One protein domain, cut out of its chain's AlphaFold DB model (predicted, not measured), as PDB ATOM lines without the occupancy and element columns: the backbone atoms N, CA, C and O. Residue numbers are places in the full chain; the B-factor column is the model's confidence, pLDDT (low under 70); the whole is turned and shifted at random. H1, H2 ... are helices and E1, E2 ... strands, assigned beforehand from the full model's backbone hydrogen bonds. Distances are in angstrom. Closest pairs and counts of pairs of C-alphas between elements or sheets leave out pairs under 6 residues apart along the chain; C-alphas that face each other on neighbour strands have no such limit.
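This is residues 5 to 126 of the 164 residues of the protein "Hypothetical protein" of Rotaria sp. Silwood1 (UniProt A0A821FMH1). This is a drawn-out row of small strand hairpins and pairs: the hairpin E1 and E2 makes one end, and the three-stranded sheet E9, E10 and E11, with the hairpin E7 and E8 next to E10 and E11, makes the other. Between these ends come the pair E3 and E4, with a wide loop and the tiny helix H1 reaching to one side, and then the small hairpin E5 and E6. The printed part has 122 residues, with eleven named strands and one named helix, H1, between E3 and E4; the class is mostly strand, though named elements hold under half of the residues. The four strand pairs and the sheet, in order E9, E10, E11, are antiparallel. The whole is only just loose, close to extended, with a radius of gyration of the C-alphas of 20.1 A, and its outline is flat, 70 by 40 by 21 A.

Start at E9, residues 107 to 110, E10, residues 113 to 118, and E11, residues 121 to 125: they form a meander, each strand the antiparallel neighbour of the one before, and their sheet is only just strongly twisted, with C-alphas up to 4.3 A off its best plane. Look for N 108 and O 115, 2.9 A apart, and N 121 and O 118, 2.8 A, within hydrogen-bond range. In the hairpin of E7, residues 95 to 97, and E8, residues 100 to 102, N 102 and O 95 are 2.8 A apart; the closest C-alphas of E7 and E11 are those of Cys 95 and Gly 121, 5.5 A. E5, residues 78 to 80, and E6, residues 86 to 88, are a hairpin with N 78 and O 88 at 2.8 A; E6 and E7 are apart. E4, residues 68 to 73, comes closest to E6 at the C-alphas of Cys 73 and Cys 87, 5.6 A. E4 is antiparallel to E3, residues 38 to 44, with N 41 and O 70 at 2.8 A. H1, residues 61 to 64, is too short for an O i to N i+4 pair; its one O i to N i+3 pair is within range, and its closest C-alphas to E3 are those of Cys 43 and Leu 64, 7.0 A. E1, residues 5 to 9, and E2, residues 18 to 25, are a hairpin with N 21 and O 6 at 2.9 A; E2 and E4 are near each other.

Find C-alpha 5, where E1 begins, at (32.935, -19.370, 22.855). E2 runs 20.4 A and bends by 52 degrees at residue 22. E10 runs 15.3 A, E4 15.0 A, and E11 12.9 A to C-alpha 125 at (-4.013, 1.762, 53.343).

The farthest C-alphas, Lys 13 and Gly 112, are 71.0 A apart. The printed part has no cut; the links E2 to E3 and E3 to H1 are long. Model confidence is under 70 at residues 5 to 23, 25 to 29 and 126.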
ATOM      1  N   GLN A   5      32.048 -18.879  21.816       49.59
ATOM      2  CA  GLN A   5      32.935 -19.370  22.855       49.59
ATOM      3  C   GLN A   5      34.366 -19.072  22.398       49.59
ATOM      4  O   GLN A   5      34.959 -19.825  21.627       49.59
ATOM      5  N   PHE A   6      34.900 -17.914  22.794       53.66
ATOM      6  CA  PHE A   6      36.279 -17.549  22.474       53.66
ATOM      7  C   PHE A   6      37.194 -18.091  23.563       53.66
ATOM      8  O   PHE A   6      37.283 -17.540  24.661       53.66
ATOM      9  N   CYS A   7      37.880 -19.186  23.259       53.88
ATOM     10  CA  CYS A   7      38.925 -19.720  24.117       53.88
ATOM     11  C   CYS A   7      40.234 -19.004  23.781       53.88
ATOM     12  O   CYS A   7      40.823 -19.218  22.723       53.88
ATOM     13  N   THR A   8      40.677 -18.118  24.672       51.38
ATOM     14  CA  THR A   8      42.010 -17.518  24.547       51.38
ATOM     15  C   THR A   8      43.025 -18.480  25.158       51.38
ATOM     16  O   THR A   8      42.875 -18.919  26.298       51.38
ATOM     17  N   SER A   9      44.046 -18.857  24.387       45.66
ATOM     18  CA  SER A   9      45.174 -19.630  24.909       45.66
ATOM     19  C   SER A   9      46.043 -18.688  25.737       45.66
ATOM     20  O   SER A   9      46.859 -17.940  25.196       45.66
ATOM     21  N   GLN A  10      45.841 -18.662  27.055       51.50
ATOM     22  CA  GLN A  10      46.807 -18.012  27.932       51.50
ATOM     23  C   GLN A  10      48.059 -18.891  27.985       51.50
ATOM     24  O   GLN A  10      48.043 -19.974  28.568       51.50
ATOM     25  N   ARG A  11      49.164 -18.423  27.391       46.06
ATOM     26  CA  ARG A  11      50.502 -18.981  27.640       46.06
ATOM     27  C   ARG A  11      50.916 -18.656  29.079       46.06
ATOM     28  O   ARG A  11      51.728 -17.767  29.308       46.06
ATOM     29  N   SER A  12      50.367 -19.371  30.054       42.31
ATOM     30  CA  SER A  12      50.949 -19.431  31.392       42.31
ATOM     31  C   SER A  12      51.772 -20.712  31.497       42.31
ATOM     32  O   SER A  12      51.300 -21.788  31.137       42.31
ATOM     33  N   LYS A  13      53.025 -20.604  31.958       53.03
ATOM     34  CA  LYS A  13      54.034 -21.687  32.022       53.03
ATOM     35  C   LYS A  13      53.668 -22.863  32.958       53.03
ATOM     36  O   LYS A  13      54.517 -23.700  33.241       53.03
ATOM     37  N   LYS A  14      52.429 -22.945  33.445       48.16
ATOM     38  CA  LYS A  14      51.893 -24.034  34.267       48.16
ATOM     39  C   LYS A  14      50.475 -24.333  33.779       48.16
ATOM     40  O   LYS A  14      49.550 -23.633  34.170       48.16
ATOM     41  N   SER A  15      50.348 -25.346  32.920       38.91
ATOM     42  CA  SER A  15      49.075 -25.929  32.454       38.91
ATOM     43  C   SER A  15      48.210 -24.997  31.576       38.91
ATOM     44  O   SER A  15      47.723 -23.975  32.056       38.91
ATOM     45  N   PRO A  16      47.936 -25.322  30.296       42.91
ATOM     46  CA  PRO A  16      47.024 -24.525  29.479       42.91
ATOM     47  C   PRO A  16      45.576 -24.733  29.953       42.91
ATOM     48  O   PRO A  16      44.885 -25.644  29.511       42.91
ATOM     49  N   LEU A  17      45.094 -23.883  30.861       47.09
ATOM     50  CA  LEU A  17      43.660 -23.738  31.110       47.09
ATOM     51  C   LEU A  17      43.066 -22.927  29.951       47.09
ATOM     52  O   LEU A  17      43.317 -21.724  29.840       47.09
ATOM     53  N   LEU A  18      42.293 -23.574  29.071       50.34
ATOM     54  CA  LEU A  18      41.474 -22.867  28.084       50.34
ATOM     55  C   LEU A  18      40.441 -22.023  28.839       50.34
ATOM     56  O   LEU A  18      39.444 -22.539  29.342       50.34
ATOM     57  N   ARG A  19      40.667 -20.709  28.919       46.81
ATOM     58  CA  ARG A  19      39.679 -19.775  29.461       46.81
ATOM     59  C   ARG A  19      38.769 -19.354  28.315       46.81
ATOM     60  O   ARG A  19      39.110 -18.480  27.516       46.81
ATOM     61  N   CYS A  20      37.649 -20.055  28.191       52.12
ATOM     62  CA  CYS A  20      36.621 -19.747  27.208       52.12
ATOM     63  C   CYS A  20      35.692 -18.672  27.770       52.12
ATOM     64  O   CYS A  20      35.043 -18.885  28.790       52.12
ATOM     65  N   LEU A  21      35.659 -17.510  27.120       56.59
ATOM     66  CA  LEU A  21      34.741 -16.426  27.454       56.59
ATOM     67  C   LEU A  21      33.527 -16.509  26.527       56.59
ATOM     68  O   LEU A  21      33.675 -16.627  25.307       56.59
ATOM     69  N   THR A  22      32.334 -16.460  27.110       60.31
ATOM     70  CA  THR A  22      31.071 -16.260  26.393       60.31
ATOM     71  C   THR A  22      30.814 -14.763  26.273       60.31
ATOM     72  O   THR A  22      30.844 -14.065  27.276       60.31
ATOM     73  N   GLY A  23      30.572 -14.262  25.063       65.62
ATOM     74  CA  GLY A  23      30.263 -12.848  24.833       65.62
ATOM     75  C   GLY A  23      29.576 -12.616  23.489       65.62
ATOM     76  O   GLY A  23      29.367 -13.558  22.715       65.62
ATOM     77  N   TYR A  24      29.229 -11.362  23.200       70.69
ATOM     78  CA  TYR A  24      28.648 -10.943  21.923       70.69
ATOM     79  C   TYR A  24      29.484  -9.832  21.275       70.69
ATOM     80  O   TYR A  24      30.221  -9.118  21.949       70.69
ATOM     81  N   LYS A  25      29.405  -9.695  19.945       69.50
ATOM     82  CA  LYS A  25      29.984  -8.534  19.258       69.50
ATOM     83  C   LYS A  25      29.019  -7.359  19.385       69.50
ATOM     84  O   LYS A  25      27.876  -7.472  18.940       69.50
ATOM     85  N   ASP A  26      29.469  -6.271  19.993       68.75
ATOM     86  CA  ASP A  26      28.705  -5.029  20.087       68.75
ATOM     87  C   ASP A  26      28.600  -4.309  18.727       68.75
ATOM     88  O   ASP A  26      29.085  -4.787  17.697       68.75
ATOM     89  N   SER A  27      27.943  -3.146  18.705       65.56
ATOM     90  CA  SER A  27      27.745  -2.344  17.489       65.56
ATOM     91  C   SER A  27      29.044  -1.854  16.839       65.56
ATOM     92  O   SER A  27      29.021  -1.495  15.667       65.56
ATOM     93  N   ASN A  28      30.161  -1.857  17.572       69.38
ATOM     94  CA  ASN A  28      31.483  -1.466  17.082       69.38
ATOM     95  C   ASN A  28      32.319  -2.687  16.655       69.38
ATOM     96  O   ASN A  28      33.497  -2.555  16.333       69.38
ATOM     97  N   GLY A  29      31.729  -3.888  16.675       69.62
ATOM     98  CA  GLY A  29      32.407  -5.138  16.346       69.62
ATOM     99  C   GLY A  29      33.337  -5.653  17.447       69.62
ATOM    100  O   GLY A  29      34.036  -6.646  17.221       69.62
ATOM    101  N   LYS A  30      33.341  -5.024  18.630       72.25
ATOM    102  CA  LYS A  30      34.161  -5.434  19.771       72.25
ATOM    103  C   LYS A  30      33.447  -6.532  20.556       72.25
ATOM    104  O   LYS A  30      32.231  -6.516  20.717       72.25
ATOM    105  N   LEU A  31      34.215  -7.518  21.017       70.38
ATOM    106  CA  LEU A  31      33.706  -8.564  21.897       70.38
ATOM    107  C   LEU A  31      33.454  -7.969  23.286       70.38
ATOM    108  O   LEU A  31      34.391  -7.510  23.941       70.38
ATOM    109  N   SER A  32      32.197  -8.004  23.706       73.75
ATOM    110  CA  SER A  32      31.711  -7.421  24.950       73.75
ATOM    111  C   SER A  32      30.787  -8.423  25.649       73.75
ATOM    112  O   SER A  32      30.137  -9.247  24.999       73.75
ATOM    113  N   ASP A  33      30.757  -8.376  26.979       80.88
ATOM    114  CA  ASP A  33      29.836  -9.170  27.793       80.88
ATOM    115  C   ASP A  33      28.719  -8.276  28.347       80.88
ATOM    116  O   ASP A  33      28.866  -7.050  28.417       80.88
ATOM    117  N   CYS A  34      27.578  -8.870  28.689       84.62
ATOM    118  CA  CYS A  34      26.513  -8.132  29.356       84.62
ATOM    119  C   CYS A  34      26.896  -7.814  30.811       84.62
ATOM    120  O   CYS A  34      27.649  -8.566  31.428       84.62
ATOM    121  N   PRO A  35      26.395  -6.700  31.374       84.94
ATOM    122  CA  PRO A  35      26.591  -6.406  32.788       84.94
ATOM    123  C   PRO A  35      25.954  -7.489  33.683       84.94
ATOM    124  O   PRO A  35      25.070  -8.225  33.228       84.94
ATOM    125  N   PRO A  36      26.405  -7.601  34.945       81.12
ATOM    126  CA  PRO A  36      25.972  -8.652  35.858       81.12
ATOM    127  C   PRO A  36      24.538  -8.381  36.295       81.12
ATOM    128  O   PRO A  36      24.353  -7.451  37.066       81.12
ATOM    129  N   ASP A  37      23.587  -9.200  35.819       85.69
ATOM    130  CA  ASP A  37      22.110  -9.096  35.954       85.69
ATOM    131  C   ASP A  37      21.381  -9.130  34.594       85.69
ATOM    132  O   ASP A  37      20.167  -9.366  34.536       85.69
ATOM    133  N   LYS A  38      22.115  -8.937  33.489       89.00
ATOM    134  CA  LYS A  38      21.574  -8.951  32.124       89.00
ATOM    135  C   LYS A  38      22.092 -10.130  31.314       89.00
ATOM    136  O   LYS A  38      23.200 -10.621  31.496       89.00
ATOM    137  N   VAL A  39      21.282 -10.545  30.353       87.38
ATOM    138  CA  VAL A  39      21.592 -11.591  29.382       87.38
ATOM    139  C   VAL A  39      21.506 -11.037  27.975       87.38
ATOM    140  O   VAL A  39      20.707 -10.147  27.673       87.38
ATOM    141  N   PHE A  40      22.336 -11.567  27.088       86.12
ATOM    142  CA  PHE A  40      22.299 -11.176  25.692       86.12
ATOM    143  C   PHE A  40      21.022 -11.688  25.014       86.12
ATOM    144  O   PHE A  40      20.676 -12.866  25.102       86.12
ATOM    145  N   SER A  41      20.364 -10.809  24.262       86.62
ATOM    146  CA  SER A  41      19.272 -11.134  23.353       86.62
ATOM    147  C   SER A  41      19.596 -10.651  21.942       86.62
ATOM    148  O   SER A  41      20.084  -9.542  21.726       86.62
ATOM    149  N   LYS A  42      19.256 -11.473  20.943       85.25
ATOM    150  CA  LYS A  42      19.362 -11.106  19.518       85.25
ATOM    151  C   LYS A  42      18.378 -10.009  19.119       85.25
ATOM    152  O   LYS A  42      18.604  -9.325  18.128       85.25
ATOM    153  N   CYS A  43      17.290  -9.884  19.867       87.81
ATOM    154  CA  CYS A  43      16.194  -8.980  19.583       87.81
ATOM    155  C   CYS A  43      15.732  -8.374  20.905       87.81
ATOM    156  O   CYS A  43      15.005  -8.998  21.678       87.81
ATOM    157  N   VAL A  44      16.223  -7.174  21.196       90.88
ATOM    158  CA  VAL A  44      15.826  -6.403  22.371       90.88
ATOM    159  C   VAL A  44      14.548  -5.647  22.049       90.88
ATOM    160  O   VAL A  44      14.483  -4.900  21.070       90.88
ATOM    161  N   SER A  45      13.533  -5.846  22.885       92.94
ATOM    162  CA  SER A  45      12.283  -5.101  22.794       92.94
ATOM    163  C   SER A  45      12.520  -3.614  23.029       92.94
ATOM    164  O   SER A  45      13.205  -3.230  23.976       92.94
ATOM    165  N   ARG A  46      11.900  -2.765  22.205       93.00
ATOM    166  CA  ARG A  46      11.884  -1.311  22.424       93.00
ATOM    167  C   ARG A  46      10.962  -0.885  23.568       93.00
ATOM    168  O   ARG A  46      10.990   0.273  23.966       93.00
ATOM    169  N   CYS A  47      10.163  -1.815  24.087       94.00
ATOM    170  CA  CYS A  47       9.257  -1.617  25.211       94.00
ATOM    171  C   CYS A  47       9.721  -2.496  26.385       94.00
ATOM    172  O   CYS A  47       9.087  -3.519  26.664       94.00
ATOM    173  N   PRO A  48      10.864  -2.197  27.026       92.31
ATOM    174  CA  PRO A  48      11.354  -3.011  28.129       92.31
ATOM    175  C   PRO A  48      10.404  -2.922  29.326       92.31
ATOM    176  O   PRO A  48       9.803  -1.876  29.569       92.31
ATOM    177  N   LYS A  49      10.297  -4.007  30.097       93.75
ATOM    178  CA  LYS A  49       9.601  -3.966  31.383       93.75
ATOM    179  C   LYS A  49      10.444  -3.190  32.393       93.75
ATOM    180  O   LYS A  49      11.619  -3.506  32.591       93.75
ATOM    181  N   THR A  50       9.841  -2.195  33.025       94.31
ATOM    182  CA  THR A  50      10.471  -1.393  34.082       94.31
ATOM    183  C   THR A  50       9.640  -1.473  35.352       94.31
ATOM    184  O   THR A  50       8.478  -1.878  35.308       94.31
ATOM    185  N   CYS A  51      10.212  -1.074  36.485       94.81
ATOM    186  CA  CYS A  51       9.473  -0.970  37.742       94.81
ATOM    187  C   CYS A  51       8.263  -0.024  37.649       94.81
ATOM    188  O   CYS A  51       7.241  -0.279  38.280       94.81
ATOM    189  N   GLN A  52       8.334   1.021  36.817       90.62
ATOM    190  CA  GLN A  52       7.203   1.923  36.574       90.62
ATOM    191  C   GLN A  52       6.146   1.316  35.641       90.62
ATOM    192  O   GLN A  52       4.981   1.708  35.701       90.62
ATOM    193  N   ASN A  53       6.532   0.372  34.775       91.44
ATOM    194  CA  ASN A  53       5.627  -0.260  33.817       91.44
ATOM    195  C   ASN A  53       5.843  -1.789  33.716       91.44
ATOM    196  O   ASN A  53       6.246  -2.302  32.662       91.44
ATOM    197  N   PRO A  54       5.566  -2.548  34.796       91.31
ATOM    198  CA  PRO A  54       5.902  -3.973  34.888       91.31
ATOM    199  C   PRO A  54       5.066  -4.861  33.952       91.31
ATOM    200  O   PRO A  54       5.483  -5.958  33.574       91.31
ATOM    201  N   TYR A  55       3.888  -4.381  33.541       90.81
ATOM    202  CA  TYR A  55       2.909  -5.141  32.757       90.81
ATOM    203  C   TYR A  55       2.973  -4.875  31.248       90.81
ATOM    204  O   TYR A  55       2.115  -5.350  30.500       90.81
ATOM    205  N   VAL A  56       3.975  -4.130  30.771       91.44
ATOM    206  CA  VAL A  56       4.142  -3.894  29.333       91.44
ATOM    207  C   VAL A  56       4.390  -5.210  28.588       91.44
ATOM    208  O   VAL A  56       5.187  -6.057  29.001       91.44
ATOM    209  N   LYS A  57       3.694  -5.388  27.461       91.44
ATOM    210  CA  LYS A  57       3.864  -6.540  26.567       91.44
ATOM    211  C   LYS A  57       5.092  -6.340  25.681       91.44
ATOM    212  O   LYS A  57       4.982  -5.908  24.533       91.44
ATOM    213  N   SER A  58       6.272  -6.610  26.234       89.69
ATOM    214  CA  SER A  58       7.556  -6.471  25.529       89.69
ATOM    215  C   SER A  58       7.685  -7.376  24.297       89.69
ATOM    216  O   SER A  58       8.519  -7.115  23.435       89.69
ATOM    217  N   ASP A  59       6.867  -8.418  24.201       89.88
ATOM    218  CA  ASP A  59       6.796  -9.394  23.114       89.88
ATOM    219  C   ASP A  59       5.853  -8.983  21.966       89.88
ATOM    220  O   ASP A  59       5.770  -9.676  20.951       89.88
ATOM    221  N   ASN A  60       5.155  -7.847  22.085       93.06
ATOM    222  CA  ASN A  60       4.292  -7.348  21.020       93.06
ATOM    223  C   ASN A  60       5.091  -7.075  19.727       93.06
ATOM    224  O   ASN A  60       6.204  -6.541  19.770       93.06
ATOM    225  N   LYS A  61       4.487  -7.357  18.563       93.19
ATOM    226  CA  LYS A  61       5.098  -7.157  17.236       93.19
ATOM    227  C   LYS A  61       5.637  -5.742  17.049       93.19
ATOM    228  O   LYS A  61       6.724  -5.584  16.506       93.19
ATOM    229  N   GLU A  62       4.918  -4.728  17.526       94.00
ATOM    230  CA  GLU A  62       5.353  -3.332  17.395       94.00
ATOM    231  C   GLU A  62       6.612  -3.039  18.226       94.00
ATOM    232  O   GLU A  62       7.535  -2.377  17.761       94.00
ATOM    233  N   CYS A  63       6.708  -3.619  19.423       93.62
ATOM    234  CA  CYS A  63       7.869  -3.470  20.297       93.62
ATOM    235  C   CYS A  63       9.105  -4.225  19.780       93.62
ATOM    236  O   CYS A  63      10.236  -3.817  20.053       93.62
ATOM    237  N   LEU A  64       8.898  -5.303  19.019       93.81
ATOM    238  CA  LEU A  64       9.960  -6.097  18.389       93.81
ATOM    239  C   LEU A  64      10.273  -5.667  16.947       93.81
ATOM    240  O   LEU A  64      11.246  -6.144  16.357       93.81
ATOM    241  N   ARG A  65       9.492  -4.752  16.365       94.00
ATOM    242  CA  ARG A  65       9.712  -4.250  15.005       94.00
ATOM    243  C   ARG A  65      11.113  -3.653  14.908       94.00
ATOM    244  O   ARG A  65      11.490  -2.833  15.740       94.00
ATOM    245  N   ASN A  66      11.898  -4.047  13.903       91.06
ATOM    246  CA  ASN A  66      13.310  -3.666  13.708       91.06
ATOM    247  C   ASN A  66      14.136  -3.644  15.014       91.06
ATOM    248  O   ASN A  66      14.902  -2.706  15.249       91.06
ATOM    249  N   CYS A  67      13.925  -4.622  15.899       90.94
ATOM    250  CA  CYS A  67      14.734  -4.774  17.103       90.94
ATOM    251  C   CYS A  67      16.216  -4.954  16.751       90.94
ATOM    252  O   CYS A  67      16.576  -5.393  15.655       90.94
ATOM    253  N   ARG A  68      17.087  -4.625  17.703       87.88
ATOM    254  CA  ARG A  68      18.532  -4.843  17.593       87.88
ATOM    255  C   ARG A  68      18.995  -5.794  18.684       87.88
ATOM    256  O   ARG A  68      18.322  -5.952  19.702       87.88
ATOM    257  N   SER A  69      20.143  -6.418  18.468       85.19
ATOM    258  CA  SER A  69      20.809  -7.221  19.485       85.19
ATOM    259  C   SER A  69      21.331  -6.349  20.626       85.19
ATOM    260  O   SER A  69      21.812  -5.243  20.385       85.19
ATOM    261  N   GLY A  70      21.284  -6.863  21.851       85.62
ATOM    262  CA  GLY A  70      21.749  -6.160  23.043       85.62
ATOM    263  C   GLY A  70      21.452  -6.938  24.322       85.62
ATOM    264  O   GLY A  70      21.037  -8.093  24.272       85.62
ATOM    265  N   CYS A  71      21.663  -6.304  25.472       87.75
ATOM    266  CA  CYS A  71      21.457  -6.924  26.781       87.75
ATOM    267  C   CYS A  71      20.063  -6.614  27.339       87.75
ATOM    268  O   CYS A  71      19.608  -5.472  27.290       87.75
ATOM    269  N   VAL A  72      19.409  -7.625  27.904       90.50
ATOM    270  CA  VAL A  72      18.098  -7.531  28.566       90.50
ATOM    271  C   VAL A  72      18.177  -8.090  29.974       90.50
ATOM    272  O   VAL A  72      19.041  -8.913  30.255       90.50
ATOM    273  N   CYS A  73      17.277  -7.668  30.857       92.19
ATOM    274  CA  CYS A  73      17.158  -8.277  32.176       92.19
ATOM    275  C   CYS A  73      16.926  -9.789  32.081       92.19
ATOM    276  O   CYS A  73      16.266 -10.273  31.155       92.19
ATOM    277  N   THR A  74      17.499 -10.530  33.028       87.38
ATOM    278  CA  THR A  74      17.232 -11.963  33.200       87.38
ATOM    279  C   THR A  74      15.736 -12.222  33.391       87.38
ATOM    280  O   THR A  74      14.968 -11.336  33.768       87.38
ATOM    281  N   ASN A  75      15.291 -13.443  33.090       80.56
ATOM    282  CA  ASN A  75      13.866 -13.753  33.094       80.56
ATOM    283  C   ASN A  75      13.225 -13.457  34.464       80.56
ATOM    284  O   ASN A  75      13.702 -13.940  35.485       80.56
ATOM    285  N   GLY A  76      12.137 -12.682  34.462       82.50
ATOM    286  CA  GLY A  76      11.382 -12.324  35.667       82.50
ATOM    287  C   GLY A  76      11.853 -11.066  36.403       82.50
ATOM    288  O   GLY A  76      11.172 -10.658  37.340       82.50
ATOM    289  N   THR A  77      12.945 -10.422  35.979       93.94
ATOM    290  CA  THR A  77      13.409  -9.155  36.574       93.94
ATOM    291  C   THR A  77      13.031  -7.940  35.721       93.94
ATOM    292  O   THR A  77      12.779  -8.037  34.515       93.94
ATOM    293  N   LEU A  78      12.947  -6.781  36.370       95.44
ATOM    294  CA  LEU A  78      12.510  -5.501  35.821       95.44
ATOM    295  C   LEU A  78      13.642  -4.485  35.899       95.44
ATOM    296  O   LEU A  78      14.436  -4.513  36.833       95.44
ATOM    297  N   ILE A  79      13.696  -3.559  34.942       95.50
ATOM    298  CA  ILE A  79      14.642  -2.442  35.015       95.50
ATOM    299  C   ILE A  79      14.176  -1.469  36.105       95.50
ATOM    300  O   ILE A  79      13.102  -0.873  35.976       95.50
ATOM    301  N   ASP A  80      14.999  -1.272  37.130       95.75
ATOM    302  CA  ASP A  80      14.789  -0.254  38.153       95.75
ATOM    303  C   ASP A  80      15.390   1.086  37.710       95.75
ATOM    304  O   ASP A  80      16.606   1.277  37.632       95.75
ATOM    305  N   GLU A  81      14.516   2.037  37.395       93.69
ATOM    306  CA  GLU A  81      14.895   3.376  36.935       93.69
ATOM    307  C   GLU A  81      15.471   4.245  38.068       93.69
ATOM    308  O   GLU A  81      16.181   5.211  37.794       93.69
ATOM    309  N   GLY A  82      15.206   3.890  39.330       89.81
ATOM    310  CA  GLY A  82      15.724   4.553  40.525       89.81
ATOM    311  C   GLY A  82      17.071   3.999  40.995       89.81
ATOM    312  O   GLY A  82      17.821   4.716  41.656       89.81
ATOM    313  N   GLN A  83      17.422   2.766  40.608       88.12
ATOM    314  CA  GLN A  83      18.691   2.105  40.952       88.12
ATOM    315  C   GLN A  83      19.604   1.910  39.734       88.12
ATOM    316  O   GLN A  83      19.999   0.797  39.395       88.12
ATOM    317  N   ASN A  84      19.943   2.999  39.037       89.12
ATOM    318  CA  ASN A  84      20.903   2.982  37.922       89.12
ATOM    319  C   ASN A  84      20.611   1.908  36.844       89.12
ATOM    320  O   ASN A  84      21.524   1.357  36.227       89.12
ATOM    321  N   ARG A  85      19.328   1.601  36.596       91.31
ATOM    322  CA  ARG A  85      18.879   0.608  35.603       91.31
ATOM    323  C   ARG A  85      19.349  -0.824  35.901       91.31
ATOM    324  O   ARG A  85      19.511  -1.627  34.967       91.31
ATOM    325  N   GLN A  86      19.559  -1.148  37.174       92.88
ATOM    326  CA  GLN A  86      19.762  -2.516  37.640       92.88
ATOM    327  C   GLN A  86      18.481  -3.338  37.448       92.88
ATOM    328  O   GLN A  86      17.371  -2.814  37.523       92.88
ATOM    329  N   CYS A  87      18.633  -4.618  37.124       94.38
ATOM    330  CA  CYS A  87      17.526  -5.552  37.024       94.38
ATOM    331  C   CYS A  87      17.229  -6.139  38.401       94.38
ATOM    332  O   CYS A  87      18.085  -6.799  38.988       94.38
ATOM    333  N   VAL A  88      16.014  -5.919  38.890       95.19
ATOM    334  CA  VAL A  88      15.555  -6.369  40.212       95.19
ATOM    335  C   VAL A  88      14.238  -7.135  40.078       95.19
ATOM    336  O   VAL A  88      13.506  -6.932  39.100       95.19
ATOM    337  N   PRO A  89      13.913  -8.057  40.994       95.12
ATOM    338  CA  PRO A  89      12.582  -8.649  41.042       95.12
ATOM    339  C   PRO A  89      11.529  -7.582  41.387       95.12
ATOM    340  O   PRO A  89      11.842  -6.508  41.899       95.12
ATOM    341  N   GLN A  90      10.263  -7.846  41.053       94.38
ATOM    342  CA  GLN A  90       9.211  -6.829  41.148       94.38
ATOM    343  C   GLN A  90       9.031  -6.284  42.571       94.38
ATOM    344  O   GLN A  90       8.800  -5.092  42.735       94.38
ATOM    345  N   ASP A  91       9.155  -7.125  43.588       94.25
ATOM    346  CA  ASP A  91       9.040  -6.772  45.003       94.25
ATOM    347  C   ASP A  91      10.186  -5.891  45.528       94.25
ATOM    348  O   ASP A  91      10.004  -5.188  46.522       94.25
ATOM    349  N   GLU A  92      11.316  -5.851  44.821       95.38
ATOM    350  CA  GLU A  92      12.466  -4.988  45.119       95.38
ATOM    351  C   GLU A  92      12.478  -3.683  44.305       95.38
ATOM    352  O   GLU A  92      13.408  -2.885  44.416       95.38
ATOM    353  N   CYS A  93      11.438  -3.420  43.511       96.44
ATOM    354  CA  CYS A  93      11.332  -2.189  42.734       96.44
ATOM    355  C   CYS A  93      11.196  -0.933  43.605       96.44
ATOM    356  O   CYS A  93      10.294  -0.843  44.448       96.44
ATOM    357  N   THR A  94      12.002   0.089  43.310       96.75
ATOM    358  CA  THR A  94      11.819   1.433  43.877       96.75
ATOM    359  C   THR A  94      10.544   2.114  43.374       96.75
ATOM    360  O   THR A  94      10.056   1.859  42.269       96.75
ATOM    361  N   CYS A  95       9.995   3.015  44.193       95.31
ATOM    362  CA  CYS A  95       8.824   3.816  43.840       95.31
ATOM    363  C   CYS A  95       9.205   5.261  43.538       95.31
ATOM    364  O   CYS A  95      10.070   5.848  44.187       95.31
ATOM    365  N   PHE A  96       8.474   5.876  42.611       92.94
ATOM    366  CA  PHE A  96       8.637   7.285  42.275       92.94
ATOM    367  C   PHE A  96       7.509   8.131  42.850       92.94
ATOM    368  O   PHE A  96       6.333   7.757  42.833       92.94
ATOM    369  N   LEU A  97       7.861   9.310  43.353       91.38
ATOM    370  CA  LEU A  97       6.904  10.304  43.815       91.38
ATOM    371  C   LEU A  97       7.489  11.711  43.651       91.38
ATOM    372  O   LEU A  97       8.474  12.058  44.292       91.38
ATOM    373  N   HIS A  98       6.849  12.528  42.802       89.94
ATOM    374  CA  HIS A  98       7.251  13.916  42.507       89.94
ATOM    375  C   HIS A  98       8.753  14.024  42.172       89.94
ATOM    376  O   HIS A  98       9.462  14.876  42.701       89.94
ATOM    377  N   GLY A  99       9.250  13.103  41.339       88.88
ATOM    378  CA  GLY A  99      10.656  13.050  40.927       88.88
ATOM    379  C   GLY A  99      11.630  12.487  41.969       88.88
ATOM    380  O   GLY A  99      12.814  12.377  41.674       88.88
ATOM    381  N   LYS A 100      11.165  12.109  43.166       91.94
ATOM    382  CA  LYS A 100      11.984  11.447  44.190       91.94
ATOM    383  C   LYS A 100      11.830   9.929  44.116       91.94
ATOM    384  O   LYS A 100      10.739   9.436  43.823       91.94
ATOM    385  N   VAL A 101      12.921   9.230  44.416       94.62
ATOM    386  CA  VAL A 101      13.010   7.766  44.495       94.62
ATOM    387  C   VAL A 101      12.836   7.337  45.950       94.62
ATOM    388  O   VAL A 101      13.432   7.943  46.837       94.62
ATOM    389  N   PHE A 102      12.024   6.308  46.176       95.06
ATOM    390  CA  PHE A 102      11.728   5.723  47.483       95.06
ATOM    391  C   PHE A 102      12.047   4.232  47.464       95.06
ATOM    392  O   PHE A 102      11.789   3.550  46.466       95.06
ATOM    393  N   MET A 103      12.599   3.732  48.564       95.81
ATOM    394  CA  MET A 103      13.018   2.339  48.674       95.81
ATOM    395  C   MET A 103      11.815   1.395  48.816       95.81
ATOM    396  O   MET A 103      10.751   1.802  49.303       95.81
ATOM    397  N   PRO A 104      11.964   0.116  48.431       95.88
ATOM    398  CA  PRO A 104      10.942  -0.893  48.676       95.88
ATOM    399  C   PRO A 104      10.536  -0.919  50.151       95.88
ATOM    400  O   PRO A 104      11.376  -0.845  51.047       95.88
ATOM    401  N   ASN A 105       9.236  -1.045  50.404       95.25
ATOM    402  CA  ASN A 105       8.605  -1.039  51.725       95.25
ATOM    403  C   ASN A 105       8.644   0.288  52.495       95.25
ATOM    404  O   ASN A 105       8.109   0.328  53.606       95.25
ATOM    405  N   GLU A 106       9.189   1.366  51.929       95.31
ATOM    406  CA  GLU A 106       9.182   2.685  52.563       95.31
ATOM    407  C   GLU A 106       7.748   3.199  52.768       95.31
ATOM    408  O   GLU A 106       6.876   3.024  51.910       95.31
ATOM    409  N   ILE A 107       7.491   3.809  53.929       93.25
ATOM    410  CA  ILE A 107       6.162   4.276  54.339       93.25
ATOM    411  C   ILE A 107       6.170   5.795  54.460       93.25
ATOM    412  O   ILE A 107       7.035   6.371  55.112       93.25
ATOM    413  N   LEU A 108       5.145   6.437  53.906       91.38
ATOM    414  CA  LEU A 108       4.914   7.870  54.051       91.38
ATOM    415  C   LEU A 108       3.449   8.183  54.357       91.38
ATOM    416  O   LEU A 108       2.564   7.339  54.200       91.38
ATOM    417  N   LEU A 109       3.190   9.421  54.778       87.31
ATOM    418  CA  LEU A 109       1.840   9.933  54.986       87.31
ATOM    419  C   LEU A 109       1.425  10.805  53.794       87.31
ATOM    420  O   LEU A 109       2.099  11.779  53.466       87.31
ATOM    421  N   ARG A 110       0.298  10.477  53.160       82.25
ATOM    422  CA  ARG A 110      -0.309  11.272  52.081       82.25
ATOM    423  C   ARG A 110      -1.787  11.451  52.328       82.25
ATOM    424  O   ARG A 110      -2.497  10.464  52.480       82.25
ATOM    425  N   HIS A 111      -2.252  12.699  52.324       79.31
ATOM    426  CA  HIS A 111      -3.670  13.024  52.519       79.31
ATOM    427  C   HIS A 111      -4.276  12.307  53.746       79.31
ATOM    428  O   HIS A 111      -5.380  11.776  53.683       79.31
ATOM    429  N   GLY A 112      -3.505  12.211  54.839       77.88
ATOM    430  CA  GLY A 112      -3.918  11.519  56.066       77.88
ATOM    431  C   GLY A 112      -3.917   9.985  56.005       77.88
ATOM    432  O   GLY A 112      -4.414   9.354  56.929       77.88
ATOM    433  N   ARG A 113      -3.368   9.365  54.952       83.50
ATOM    434  CA  ARG A 113      -3.274   7.903  54.797       83.50
ATOM    435  C   ARG A 113      -1.825   7.443  54.808       83.50
ATOM    436  O   ARG A 113      -0.953   8.112  54.249       83.50
ATOM    437  N   LYS A 114      -1.568   6.283  55.416       89.50
ATOM    438  CA  LYS A 114      -0.259   5.623  55.354       89.50
ATOM    439  C   LYS A 114      -0.133   4.901  54.016       89.50
ATOM    440  O   LYS A 114      -0.908   3.990  53.729       89.50
ATOM    441  N   CYS A 115       0.845   5.300  53.214       92.81
ATOM    442  CA  CYS A 115       1.147   4.681  51.932       92.81
ATOM    443  C   CYS A 115       2.494   3.989  51.984       92.81
ATOM    444  O   CYS A 115       3.468   4.582  52.438       92.81
ATOM    445  N   GLN A 116       2.536   2.757  51.491       94.69
ATOM    446  CA  GLN A 116       3.738   1.948  51.418       94.69
ATOM    447  C   GLN A 116       4.170   1.770  49.961       94.69
ATOM    448  O   GLN A 116       3.333   1.503  49.094       94.69
ATOM    449  N   CYS A 117       5.469   1.899  49.697       95.25
ATOM    450  CA  CYS A 117       6.065   1.519  48.424       95.25
ATOM    451  C   CYS A 117       6.115  -0.008  48.317       95.25
ATOM    452  O   CYS A 117       6.767  -0.667  49.125       95.25
ATOM    453  N   LYS A 118       5.422  -0.582  47.337       94.44
ATOM    454  CA  LYS A 118       5.456  -2.018  47.031       94.44
ATOM    455  C   LYS A 118       5.442  -2.185  45.524       94.44
ATOM    456  O   LYS A 118       4.732  -1.455  44.848       94.44
ATOM    457  N   ASN A 119       6.170  -3.152  44.983       93.81
ATOM    458  CA  ASN A 119       6.055  -3.532  43.572       93.81
ATOM    459  C   ASN A 119       6.215  -2.374  42.556       93.81
ATOM    460  O   ASN A 119       5.546  -2.380  41.521       93.81
ATOM    461  N   GLY A 120       7.029  -1.356  42.868       92.50
ATOM    462  CA  GLY A 120       7.202  -0.152  42.040       92.50
ATOM    463  C   GLY A 120       6.055   0.871  42.102       92.50
ATOM    464  O   GLY A 120       6.086   1.881  41.397       92.50
ATOM    465  N   GLY A 121       5.045   0.644  42.949       92.75
ATOM    466  CA  GLY A 121       3.862   1.492  43.106       92.75
ATOM    467  C   GLY A 121       3.536   1.858  44.559       92.75
ATOM    468  O   GLY A 121       4.059   1.292  45.519       92.75
ATOM    469  N   TRP A 122       2.631   2.827  44.730       92.81
ATOM    470  CA  TRP A 122       2.164   3.271  46.047       92.81
ATOM    471  C   TRP A 122       0.874   2.566  46.447       92.81
ATOM    472  O   TRP A 122      -0.155   2.713  45.791       92.81
ATOM    473  N   TYR A 123       0.917   1.873  47.581       91.94
ATOM    474  CA  TYR A 123      -0.224   1.184  48.168       91.94
ATOM    475  C   TYR A 123      -0.613   1.905  49.453       91.94
ATOM    476  O   TYR A 123       0.047   1.783  50.484       91.94
ATOM    477  N   CYS A 124      -1.661   2.719  49.368       90.38
ATOM    478  CA  CYS A 124      -2.193   3.457  50.504       90.38
ATOM    479  C   CYS A 124      -3.237   2.615  51.218       90.38
ATOM    480  O   CYS A 124      -4.259   2.259  50.636       90.38
ATOM    481  N   HIS A 125      -2.983   2.313  52.486       79.38
ATOM    482  CA  HIS A 125      -4.013   1.762  53.343       79.38
ATOM    483  C   HIS A 125      -4.895   2.913  53.804       79.38
ATOM    484  O   HIS A 125      -4.395   3.923  54.313       79.38
ATOM    485  N   ASP A 126      -6.205   2.757  53.633       66.38
ATOM    486  CA  ASP A 126      -7.149   3.599  54.344       66.38
ATOM    487  C   ASP A 126      -6.902   3.363  55.830       66.38
ATOM    488  O   ASP A 126      -7.192   2.304  56.389       66.38
TER     489      ASP A 126